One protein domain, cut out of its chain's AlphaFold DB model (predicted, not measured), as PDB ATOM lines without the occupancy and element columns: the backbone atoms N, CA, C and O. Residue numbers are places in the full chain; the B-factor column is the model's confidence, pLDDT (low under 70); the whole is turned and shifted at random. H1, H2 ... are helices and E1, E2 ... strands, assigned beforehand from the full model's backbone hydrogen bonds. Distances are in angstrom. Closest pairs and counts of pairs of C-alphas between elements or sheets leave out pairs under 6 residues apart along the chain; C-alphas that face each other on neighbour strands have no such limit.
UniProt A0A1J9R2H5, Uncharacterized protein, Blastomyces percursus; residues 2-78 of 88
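AT A GLANCE: This is residues 2 to 78 of the 88 residues of an uncharacterized protein of Blastomyces percursus (UniProt A0A1J9R2H5). A small sandwich of two sheets, three-stranded E1 - E3 - E2 and the hairpin E4 - E5, has two short helices, H1 and H2, on the side of the larger sheet away from E4 and E5. A long loop, residues 20 to 37, joins E1 to E2. The 77 printed residues run H1 H2 E1 E2 E3 E4 E5, both sheets antiparallel; the class is mixed, with under half of the residues in named elements. The whole is compact, radius of gyration of the C-alphas 12.1 A, spanning 30 by 27 by 17 A.

HOW THE PARTS SIT: H1, residues 2 to 6, is close to but not clearly touching H2, residues 8 to 12; C-alphas 4 and 10, the closest, are 7.3 A apart. The O i to N i+4 pair is within hydrogen-bond range in H1; H2 has 0 of 1, but 2 of 2 O i to N i+3 pairs. E1, residues 15 to 19, is antiparallel to E3, residues 50 to 55, with N 16 and O 53 at 2.9 A. E2, residues 38 to 41, forms a hairpin with E3, N 39 and O 54 at 2.8 A. H2 only grazes this sheet with residues 10 to 12, and is on it only just, with 5 pairs of C-alphas within 10 A. E4, residues 63 to 69, and E5, residues 72 to 77, form a hairpin, N 74 and O 66 at 2.8 A. The two sheets form a sandwich, two sheets face to face, and the parts that face each other are 9.9 A centre to centre; the closest C-alphas of E3 and E5, those of Thr 50 and Phe 72, are 6.1 A apart. E1 is apart from E4 and E5.

IN THESE COORDINATES: H1 begins at C-alpha 2 (286.895, 296.554, 271.481). E3 is 16.7 A long, E4 19.1 A and E5 16.6 A, ending at C-alpha 77 (299.951, 308.132, 290.867).

THE WHOLE: C-alphas 25 and 78, the farthest apart, are 35.0 A apart. The printed part has no cut; the link E1 to E2 is long. No printed residue is under 70 in pLDDT.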
ATOM      1  N   ALA A   2     286.102 297.783 271.616       82.50
ATOM      2  CA  ALA A   2     286.895 296.554 271.481       82.50
ATOM      3  C   ALA A   2     288.077 296.658 270.494       82.50
ATOM      4  O   ALA A   2     289.140 296.127 270.786       82.50
ATOM      5  N   SER A   3     287.912 297.348 269.361       87.31
ATOM      6  CA  SER A   3     288.997 297.598 268.399       87.31
ATOM      7  C   SER A   3     290.109 298.463 268.994       87.31
ATOM      8  O   SER A   3     291.262 298.059 268.945       87.31
ATOM      9  N   LEU A   4     289.752 299.583 269.635       87.75
ATOM     10  CA  LEU A   4     290.695 300.471 270.328       87.75
ATOM     11  C   LEU A   4     291.561 299.695 271.331       87.75
ATOM     12  O   LEU A   4     292.779 299.744 271.258       87.75
ATOM     13  N   LEU A   5     290.934 298.917 272.220       89.50
ATOM     14  CA  LEU A   5     291.637 298.155 273.262       89.50
ATOM     15  C   LEU A   5     292.474 296.977 272.718       89.50
ATOM     16  O   LEU A   5     293.266 296.380 273.449       89.50
ATOM     17  N   ARG A   6     292.284 296.610 271.445       89.50
ATOM     18  CA  ARG A   6     293.075 295.588 270.749       89.50
ATOM     19  C   ARG A   6     294.197 296.183 269.906       89.50
ATOM     20  O   ARG A   6     295.076 295.418 269.532       89.50
ATOM     21  N   ASP A   7     294.208 297.485 269.642       91.81
ATOM     22  CA  ASP A   7     295.324 298.131 268.953       91.81
ATOM     23  C   ASP A   7     296.608 297.982 269.787       91.81
ATOM     24  O   ASP A   7     296.584 298.112 271.011       91.81
ATOM     25  N   GLU A   8     297.732 297.655 269.151       90.75
ATOM     26  CA  GLU A   8     299.021 297.510 269.840       90.75
ATOM     27  C   GLU A   8     299.553 298.853 270.351       90.75
ATOM     28  O   GLU A   8     300.177 298.898 271.413       90.75
ATOM     29  N   ARG A   9     299.220 299.953 269.665       92.31
ATOM     30  CA  ARG A   9     299.606 301.317 270.055       92.31
ATOM     31  C   ARG A   9     299.023 301.728 271.394       92.31
ATOM     32  O   ARG A   9     299.522 302.649 272.027       92.31
ATOM     33  N   ILE A  10     297.991 301.033 271.874       93.19
ATOM     34  CA  ILE A  10     297.410 301.348 273.173       93.19
ATOM     35  C   ILE A  10     298.412 301.162 274.325       93.19
ATOM     36  O   ILE A  10     298.275 301.794 275.365       93.19
ATOM     37  N   LYS A  11     299.448 300.335 274.125       90.69
ATOM     38  CA  LYS A  11     300.544 300.120 275.082       90.69
ATOM     39  C   LYS A  11     301.458 301.335 275.254       90.69
ATOM     40  O   LYS A  11     302.214 301.362 276.219       90.69
ATOM     41  N   GLU A  12     301.398 302.303 274.340       94.62
ATOM     42  CA  GLU A  12     302.141 303.566 274.432       94.62
ATOM     43  C   GLU A  12     301.560 304.494 275.511       94.62
ATOM     44  O   GLU A  12     302.230 305.428 275.937       94.62
ATOM     45  N   PHE A  13     300.325 304.244 275.964       95.56
ATOM     46  CA  PHE A  13     299.684 305.036 277.007       95.56
ATOM     47  C   PHE A  13     299.904 304.417 278.386       95.56
ATOM     48  O   PHE A  13     299.674 303.222 278.599       95.56
ATOM     49  N   ASP A  14     300.276 305.260 279.346       95.31
ATOM     50  CA  ASP A  14     300.417 304.872 280.749       95.31
ATOM     51  C   ASP A  14     299.063 304.721 281.452       95.31
ATOM     52  O   ASP A  14     298.876 303.849 282.301       95.31
ATOM     53  N   VAL A  15     298.102 305.573 281.091       95.69
ATOM     54  CA  VAL A  15     296.756 305.598 281.664       95.69
ATOM     55  C   VAL A  15     295.747 305.829 280.551       95.69
ATOM     56  O   VAL A  15     295.885 306.757 279.756       95.69
ATOM     57  N   ILE A  16     294.700 305.009 280.523       95.75
ATOM     58  CA  ILE A  16     293.569 305.177 279.607       95.75
ATOM     59  C   ILE A  16     292.311 305.307 280.450       95.75
ATOM     60  O   ILE A  16     291.887 304.343 281.085       95.75
ATOM     61  N   ALA A  17     291.706 306.491 280.444       95.56
ATOM     62  CA  ALA A  17     290.424 306.736 281.091       95.56
ATOM     63  C   ALA A  17     289.292 306.579 280.071       95.56
ATOM     64  O   ALA A  17     289.329 307.178 278.995       95.56
ATOM     65  N   ILE A  18     288.283 305.778 280.406       94.19
ATOM     66  CA  ILE A  18     287.112 305.553 279.557       94.19
ATOM     67  C   ILE A  18     285.857 305.974 280.316       94.19
ATOM     68  O   ILE A  18     285.605 305.516 281.431       94.19
ATOM     69  N   GLN A  19     285.064 306.828 279.674       94.06
ATOM     70  CA  GLN A  19     283.695 307.147 280.070       94.06
ATOM     71  C   GLN A  19     282.727 306.347 279.198       94.06
ATOM     72  O   GLN A  19     283.013 306.098 278.025       94.06
ATOM     73  N   GLU A  20     281.596 305.948 279.778       93.62
ATOM     74  CA  GLU A  20     280.595 305.074 279.157       93.62
ATOM     75  C   GLU A  20     281.211 303.795 278.556       93.62
ATOM     76  O   GLU A  20     281.042 303.517 277.361       93.62
ATOM     77  N   PRO A  21     281.967 303.001 279.344       92.44
ATOM     78  CA  PRO A  21     282.523 301.759 278.844       92.44
ATOM     79  C   PRO A  21     281.402 300.829 278.370       92.44
ATOM     80  O   PRO A  21     280.290 300.829 278.902       92.44
ATOM     81  N   TRP A  22     281.702 299.986 277.378       90.50
ATOM     82  CA  TRP A  22     280.780 298.914 277.003       90.50
ATOM     83  C   TRP A  22     280.450 298.067 278.237       90.50
ATOM     84  O   TRP A  22     281.361 297.653 278.964       90.50
ATOM     85  N   ARG A  23     279.154 297.823 278.438       86.25
ATOM     86  CA  ARG A  23     278.615 297.065 279.565       86.25
ATOM     87  C   ARG A  23     278.510 295.595 279.206       86.25
ATOM     88  O   ARG A  23     277.922 295.243 278.182       86.25
ATOM     89  N   ASN A  24     279.057 294.747 280.065       83.94
ATOM     90  CA  ASN A  24     278.836 293.318 279.984       83.94
ATOM     91  C   ASN A  24     277.474 292.968 280.610       83.94
ATOM     92  O   ASN A  24     277.163 293.397 281.714       83.94
ATOM     93  N   ASN A  25     276.663 292.184 279.898       84.12
ATOM     94  CA  ASN A  25     275.328 291.778 280.352       84.12
ATOM     95  C   ASN A  25     275.348 290.645 281.397       84.12
ATOM     96  O   ASN A  25     274.299 290.307 281.936       84.12
ATOM     97  N   PHE A  26     276.506 290.027 281.648       85.25
ATOM     98  CA  PHE A  26     276.640 288.862 282.531       85.25
ATOM     99  C   PHE A  26     277.389 289.165 283.831       85.25
ATOM    100  O   PHE A  26     277.129 288.528 284.847       85.25
ATOM    101  N   THR A  27     278.328 290.110 283.804       85.62
ATOM    102  CA  THR A  27     279.122 290.528 284.968       85.62
ATOM    103  C   THR A  27     279.302 292.037 284.943       85.62
ATOM    104  O   THR A  27     279.362 292.618 283.860       85.62
ATOM    105  N   ASN A  28     279.425 292.692 286.102       84.62
ATOM    106  CA  ASN A  28     279.656 294.138 286.143       84.62
ATOM    107  C   ASN A  28     281.130 294.415 285.841       84.62
ATOM    108  O   ASN A  28     281.966 294.608 286.716       84.62
ATOM    109  N   THR A  29     281.478 294.340 284.565       84.19
ATOM    110  CA  THR A  29     282.818 294.634 284.077       84.19
ATOM    111  C   THR A  29     282.748 295.123 282.641       84.19
ATOM    112  O   THR A  29     281.696 295.112 281.994       84.19
ATOM    113  N   THR A  30     283.900 295.527 282.123       85.19
ATOM    114  CA  THR A  30     284.042 295.973 280.747       85.19
ATOM    115  C   THR A  30     284.928 295.038 279.925       85.19
ATOM    116  O   THR A  30     285.509 294.076 280.424       85.19
ATOM    117  N   HIS A  31     285.037 295.305 278.626       84.81
ATOM    118  CA  HIS A  31     285.917 294.551 277.744       84.81
ATOM    119  C   HIS A  31     287.387 294.777 278.134       84.81
ATOM    120  O   HIS A  31     287.913 295.874 277.963       84.81
ATOM    121  N   TYR A  32     288.059 293.722 278.602       85.44
ATOM    122  CA  TYR A  32     289.430 293.757 279.120       85.44
ATOM    123  C   TYR A  32     290.326 292.733 278.397       85.44
ATOM    124  O   TYR A  32     290.594 291.648 278.909       85.44
ATOM    125  N   PRO A  33     290.776 293.035 277.166       82.12
ATOM    126  CA  PRO A  33     291.426 292.051 276.302       82.12
ATOM    127  C   PRO A  33     292.900 291.795 276.649       82.12
ATOM    128  O   PRO A  33     293.488 290.853 276.127       82.12
ATOM    129  N   ARG A  34     293.523 292.644 277.482       83.31
ATOM    130  CA  ARG A  34     294.971 292.622 277.759       83.31
ATOM    131  C   ARG A  34     295.286 292.655 279.262       83.31
ATOM    132  O   ARG A  34     295.963 293.578 279.719       83.31
ATOM    133  N   PRO A  35     294.868 291.635 280.031       84.88
ATOM    134  CA  PRO A  35     295.080 291.597 281.479       84.88
ATOM    135  C   PRO A  35     296.541 291.481 281.921       84.88
ATOM    136  O   PRO A  35     296.855 291.627 283.097       84.88
ATOM    137  N   GLN A  36     297.443 291.200 280.981       88.19
ATOM    138  CA  GLN A  36     298.877 291.147 281.242       88.19
ATOM    139  C   GLN A  36     299.560 292.515 281.114       88.19
ATOM    140  O   GLN A  36     300.651 292.682 281.649       88.19
ATOM    141  N   SER A  37     298.951 293.474 280.404       92.56
ATOM    142  CA  SER A  37     299.567 294.777 280.096       92.56
ATOM    143  C   SER A  37     299.020 295.913 280.951       92.56
ATOM    144  O   SER A  37     299.751 296.843 281.265       92.56
ATOM    145  N   PHE A  38     297.754 295.830 281.343       96.00
ATOM    146  CA  PHE A  38     297.093 296.849 282.147       96.00
ATOM    147  C   PHE A  38     296.533 296.222 283.413       96.00
ATOM    148  O   PHE A  38     296.253 295.033 283.423       96.00
ATOM    149  N   ASP A  39     296.352 297.028 284.451       95.69
ATOM    150  CA  ASP A  39     295.424 296.773 285.542       95.69
ATOM    151  C   ASP A  39     294.141 297.572 285.288       95.69
ATOM    152  O   ASP A  39     294.196 298.730 284.872       95.69
ATOM    153  N   LEU A  40     292.980 296.961 285.526       95.31
ATOM    154  CA  LEU A  40     291.680 297.610 285.358       95.31
ATOM    155  C   LEU A  40     291.179 298.160 286.699       95.31
ATOM    156  O   LEU A  40     290.962 297.408 287.648       95.31
ATOM    157  N   VAL A  41     290.951 299.469 286.750       95.94
ATOM    158  CA  VAL A  41     290.234 300.165 287.820       95.94
ATOM    159  C   VAL A  41     288.776 300.305 287.401       95.94
ATOM    160  O   VAL A  41     288.465 300.945 286.395       95.94
ATOM    161  N   TYR A  42     287.889 299.681 288.169       95.31
ATOM    162  CA  TYR A  42     286.464 299.581 287.873       95.31
ATOM    163  C   TYR A  42     285.683 299.389 289.180       95.31
ATOM    164  O   TYR A  42     286.196 298.764 290.110       95.31
ATOM    165  N   LEU A  43     284.464 299.927 289.261       95.69
ATOM    166  CA  LEU A  43     283.535 299.640 290.357       95.69
ATOM    167  C   LEU A  43     282.693 298.421 289.982       95.69
ATOM    168  O   LEU A  43     282.056 298.460 288.947       95.69
ATOM    169  N   ASP A  44     282.645 297.368 290.796       93.94
ATOM    170  CA  ASP A  44     281.764 296.212 290.548       93.94
ATOM    171  C   ASP A  44     280.283 296.574 290.794       93.94
ATOM    172  O   ASP A  44     279.687 296.203 291.801       93.94
ATOM    173  N   ASP A  45     279.713 297.370 289.887       93.38
ATOM    174  CA  ASP A  45     278.338 297.862 289.916       93.38
ATOM    175  C   ASP A  45     277.749 297.900 288.485       93.38
ATOM    176  O   ASP A  45     278.431 298.281 287.524       93.38
ATOM    177  N   PRO A  46     276.482 297.491 288.285       90.75
ATOM    178  CA  PRO A  46     275.853 297.455 286.959       90.75
ATOM    179  C   PRO A  46     275.654 298.845 286.334       90.75
ATOM    180  O   PRO A  46     275.494 298.979 285.116       90.75
ATOM    181  N   GLY A  47     275.636 299.887 287.159       93.00
ATOM    182  CA  GLY A  47     275.524 301.278 286.760       93.00
ATOM    183  C   GLY A  47     276.854 301.915 286.384       93.00
ATOM    184  O   GLY A  47     276.829 303.076 285.987       93.00
ATOM    185  N   THR A  48     277.996 301.227 286.509       95.12
ATOM    186  CA  THR A  48     279.316 301.832 286.288       95.12
ATOM    187  C   THR A  48     279.469 302.405 284.885       95.12
ATOM    188  O   THR A  48     279.196 301.769 283.865       95.12
ATOM    189  N   ARG A  49     279.928 303.655 284.855       95.38
ATOM    190  CA  ARG A  49     280.069 304.501 283.668       95.38
ATOM    191  C   ARG A  49     281.472 305.065 283.515       95.38
ATOM    192  O   ARG A  49     281.737 305.779 282.554       95.38
ATOM    193  N   THR A  50     282.390 304.705 284.407       95.81
ATOM    194  CA  THR A  50     283.800 305.072 284.299       95.81
ATOM    195  C   THR A  50     284.706 303.885 284.582       95.81
ATOM    196  O   THR A  50     284.400 303.026 285.408       95.81
ATOM    197  N   CYS A  51     285.834 303.831 283.884       95.31
ATOM    198  CA  CYS A  51     286.918 302.921 284.212       95.31
ATOM    199  C   CYS A  51     288.267 303.499 283.792       95.31
ATOM    200  O   CYS A  51     288.342 304.390 282.940       95.31
ATOM    201  N   MET A  52     289.340 302.977 284.381       96.38
ATOM    202  CA  MET A  52     290.700 303.313 283.972       96.38
ATOM    203  C   MET A  52     291.522 302.048 283.760       96.38
ATOM    204  O   MET A  52     291.472 301.124 284.566       96.38
ATOM    205  N   PHE A  53     292.306 302.018 282.688       96.31
ATOM    206  CA  PHE A  53     293.342 301.016 282.473       96.31
ATOM    207  C   PHE A  53     294.685 301.644 282.833       96.31
ATOM    208  O   PHE A  53     295.081 302.637 282.221       96.31
ATOM    209  N   ILE A  54     295.371 301.077 283.823       96.75
ATOM    210  CA  ILE A  54     296.682 301.535 284.289       96.75
ATOM    211  C   ILE A  54     297.738 300.595 283.738       96.75
ATOM    212  O   ILE A  54     297.716 299.400 284.021       96.75
ATOM    213  N   ASN A  55     298.637 301.114 282.913       96.12
ATOM    214  CA  ASN A  55     299.689 300.321 282.302       96.12
ATOM    215  C   ASN A  55     300.625 299.790 283.391       96.12
ATOM    216  O   ASN A  55     301.076 300.531 284.265       96.12
ATOM    217  N   ARG A  56     300.937 298.497 283.326       95.25
ATOM    218  CA  ARG A  56     301.787 297.817 284.310       95.25
ATOM    219  C   ARG A  56     303.250 298.242 284.255       95.25
ATOM    220  O   ARG A  56     304.018 297.845 285.129       95.25
ATOM    221  N   ILE A  57     303.629 299.074 283.282       94.69
ATOM    222  CA  ILE A  57     304.883 299.829 283.342       94.69
ATOM    223  C   ILE A  57     304.961 300.693 284.610       94.69
ATOM    224  O   ILE A  57     306.049 300.870 285.152       94.69
ATOM    225  N   ILE A  58     303.816 301.163 285.129       94.94
ATOM    226  CA  ILE A  58     303.711 301.783 286.448       94.94
ATOM    227  C   ILE A  58     303.536 300.663 287.486       94.94
ATOM    228  O   ILE A  58     302.478 300.025 287.536       94.94
ATOM    229  N   PRO A  59     304.526 300.420 288.367       93.81
ATOM    230  CA  PRO A  59     304.426 299.376 289.377       93.81
ATOM    231  C   PRO A  59     303.223 299.597 290.299       93.81
ATOM    232  O   PRO A  59     302.960 300.722 290.726       93.81
ATOM    233  N   ARG A  60     302.536 298.514 290.683       92.00
ATOM    234  CA  ARG A  60     301.292 298.572 291.475       92.00
ATOM    235  C   ARG A  60     301.408 299.370 292.778       92.00
ATOM    236  O   ARG A  60     300.441 300.007 293.178       92.00
ATOM    237  N   GLY A  61     302.581 299.358 293.417       94.38
ATOM    238  CA  GLY A  61     302.850 300.109 294.648       94.38
ATOM    239  C   GLY A  61     302.979 301.626 294.464       94.38
ATOM    240  O   GLY A  61     303.036 302.347 295.453       94.38
ATOM    241  N   ARG A  62     303.022 302.121 293.222       95.94
ATOM    242  CA  ARG A  62     303.161 303.550 292.901       95.94
ATOM    243  C   ARG A  62     301.842 304.257 292.643       95.94
ATOM    244  O   ARG A  62     301.850 305.451 292.356       95.94
ATOM    245  N   TRP A  63     300.723 303.549 292.715       97.25
ATOM    246  CA  TRP A  63     299.421 304.154 292.505       97.25
ATOM    247  C   TRP A  63     298.340 303.512 293.366       97.25
ATOM    248  O   TRP A  63     298.382 302.324 293.690       97.25
ATOM    249  N   THR A  64     297.336 304.302 293.718       97.50
ATOM    250  CA  THR A  64     296.126 303.850 294.409       97.50
ATOM    251  C   THR A  64     294.901 304.255 293.608       97.50
ATOM    252  O   THR A  64     294.966 305.159 292.777       97.50
ATOM    253  N   ALA A  65     293.791 303.557 293.825       97.38
ATOM    254  CA  ALA A  65     292.536 303.869 293.165       97.38
ATOM    255  C   ALA A  65     291.368 303.798 294.139       97.38
ATOM    256  O   ALA A  65     291.378 302.982 295.061       97.38
ATOM    257  N   ILE A  66     290.372 304.647 293.907       97.31
ATOM    258  CA  ILE A  66     289.116 304.688 294.653       97.31
ATOM    259  C   ILE A  66     287.984 304.817 293.637       97.31
ATOM    260  O   ILE A  66     288.056 305.628 292.715       97.31
ATOM    261  N   THR A  67     286.933 304.028 293.814       96.69
ATOM    262  CA  THR A  67     285.762 303.973 292.935       96.69
ATOM    263  C   THR A  67     284.494 304.230 293.758       96.69
ATOM    264  O   THR A  67     283.739 303.304 294.040       96.69
ATOM    265  N   PRO A  68     284.273 305.462 294.254       95.88
ATOM    266  CA  PRO A  68     283.221 305.717 295.240       95.88
ATOM    267  C   PRO A  68     281.805 305.720 294.643       95.88
ATOM    268  O   PRO A  68     280.842 305.626 295.400       95.88
ATOM    269  N   SER A  69     281.655 305.859 293.321       96.44
ATOM    270  CA  SER A  69     280.352 305.816 292.655       96.44
ATOM    271  C   SER A  69     280.465 305.313 291.208       96.44
ATOM    272  O   SER A  69     281.564 305.264 290.651       96.44
ATOM    273  N   PRO A  70     279.342 304.947 290.567       96.12
ATOM    274  CA  PRO A  70     279.343 304.475 289.183       96.12
ATOM    275  C   PRO A  70     279.925 305.471 288.167       96.12
ATOM    276  O   PRO A  70     280.559 305.066 287.189       96.12
ATOM    277  N   ASP A  71     279.750 306.765 288.414       96.38
ATOM    278  CA  ASP A  71     280.131 307.849 287.505       96.38
ATOM    279  C   ASP A  71     281.519 308.437 287.798       96.38
ATOM    280  O   ASP A  71     281.959 309.356 287.107       96.38
ATOM    281  N   PHE A  72     282.213 307.947 288.828       94.06
ATOM    282  CA  PHE A  72     283.456 308.556 289.284       94.06
ATOM    283  C   PHE A  72     284.448 307.524 289.821       94.06
ATOM    284  O   PHE A  72     284.153 306.745 290.728       94.06
ATOM    285  N   CYS A  73     285.672 307.578 289.302       95.56
ATOM    286  CA  CYS A  73     286.819 306.896 289.876       95.56
ATOM    287  C   CYS A  73     288.043 307.810 289.867       95.56
ATOM    288  O   CYS A  73     288.232 308.626 288.965       95.56
ATOM    289  N   THR A  74     288.878 307.651 290.886       96.62
ATOM    290  CA  THR A  74     290.113 308.409 291.063       96.62
ATOM    291  C   THR A  74     291.277 307.445 291.063       96.62
ATOM    292  O   THR A  74     291.237 306.432 291.763       96.62
ATOM    293  N   VAL A  75     292.333 307.793 290.334       97.12
ATOM    294  CA  VAL A  75     293.633 307.133 290.417       97.12
ATOM    295  C   VAL A  75     294.669 308.173 290.815       97.12
ATOM    296  O   VAL A  75     294.817 309.199 290.155       97.12
ATOM    297  N   SER A  76     295.384 307.899 291.900       96.69
ATOM    298  CA  SER A  76     296.476 308.734 292.391       96.69
ATOM    299  C   SER A  76     297.792 308.040 292.082       96.69
ATOM    300  O   SER A  76     298.015 306.928 292.557       96.69
ATOM    301  N   ILE A  77     298.661 308.683 291.301       95.56
ATOM    302  CA  ILE A  77     299.951 308.132 290.867       95.56
ATOM    303  C   ILE A  77     301.077 308.939 291.508       95.56
ATOM    304  O   ILE A  77     301.098 310.165 291.443       95.56
ATOM    305  N   GLN A  78     302.024 308.248 292.134       94.00
ATOM    306  CA  GLN A  78     303.220 308.851 292.707       94.00
ATOM    307  C   GLN A  78     304.253 309.089 291.605       94.00
ATOM    308  O   GLN A  78     304.861 308.134 291.114       94.00
TER     309      GLN A  78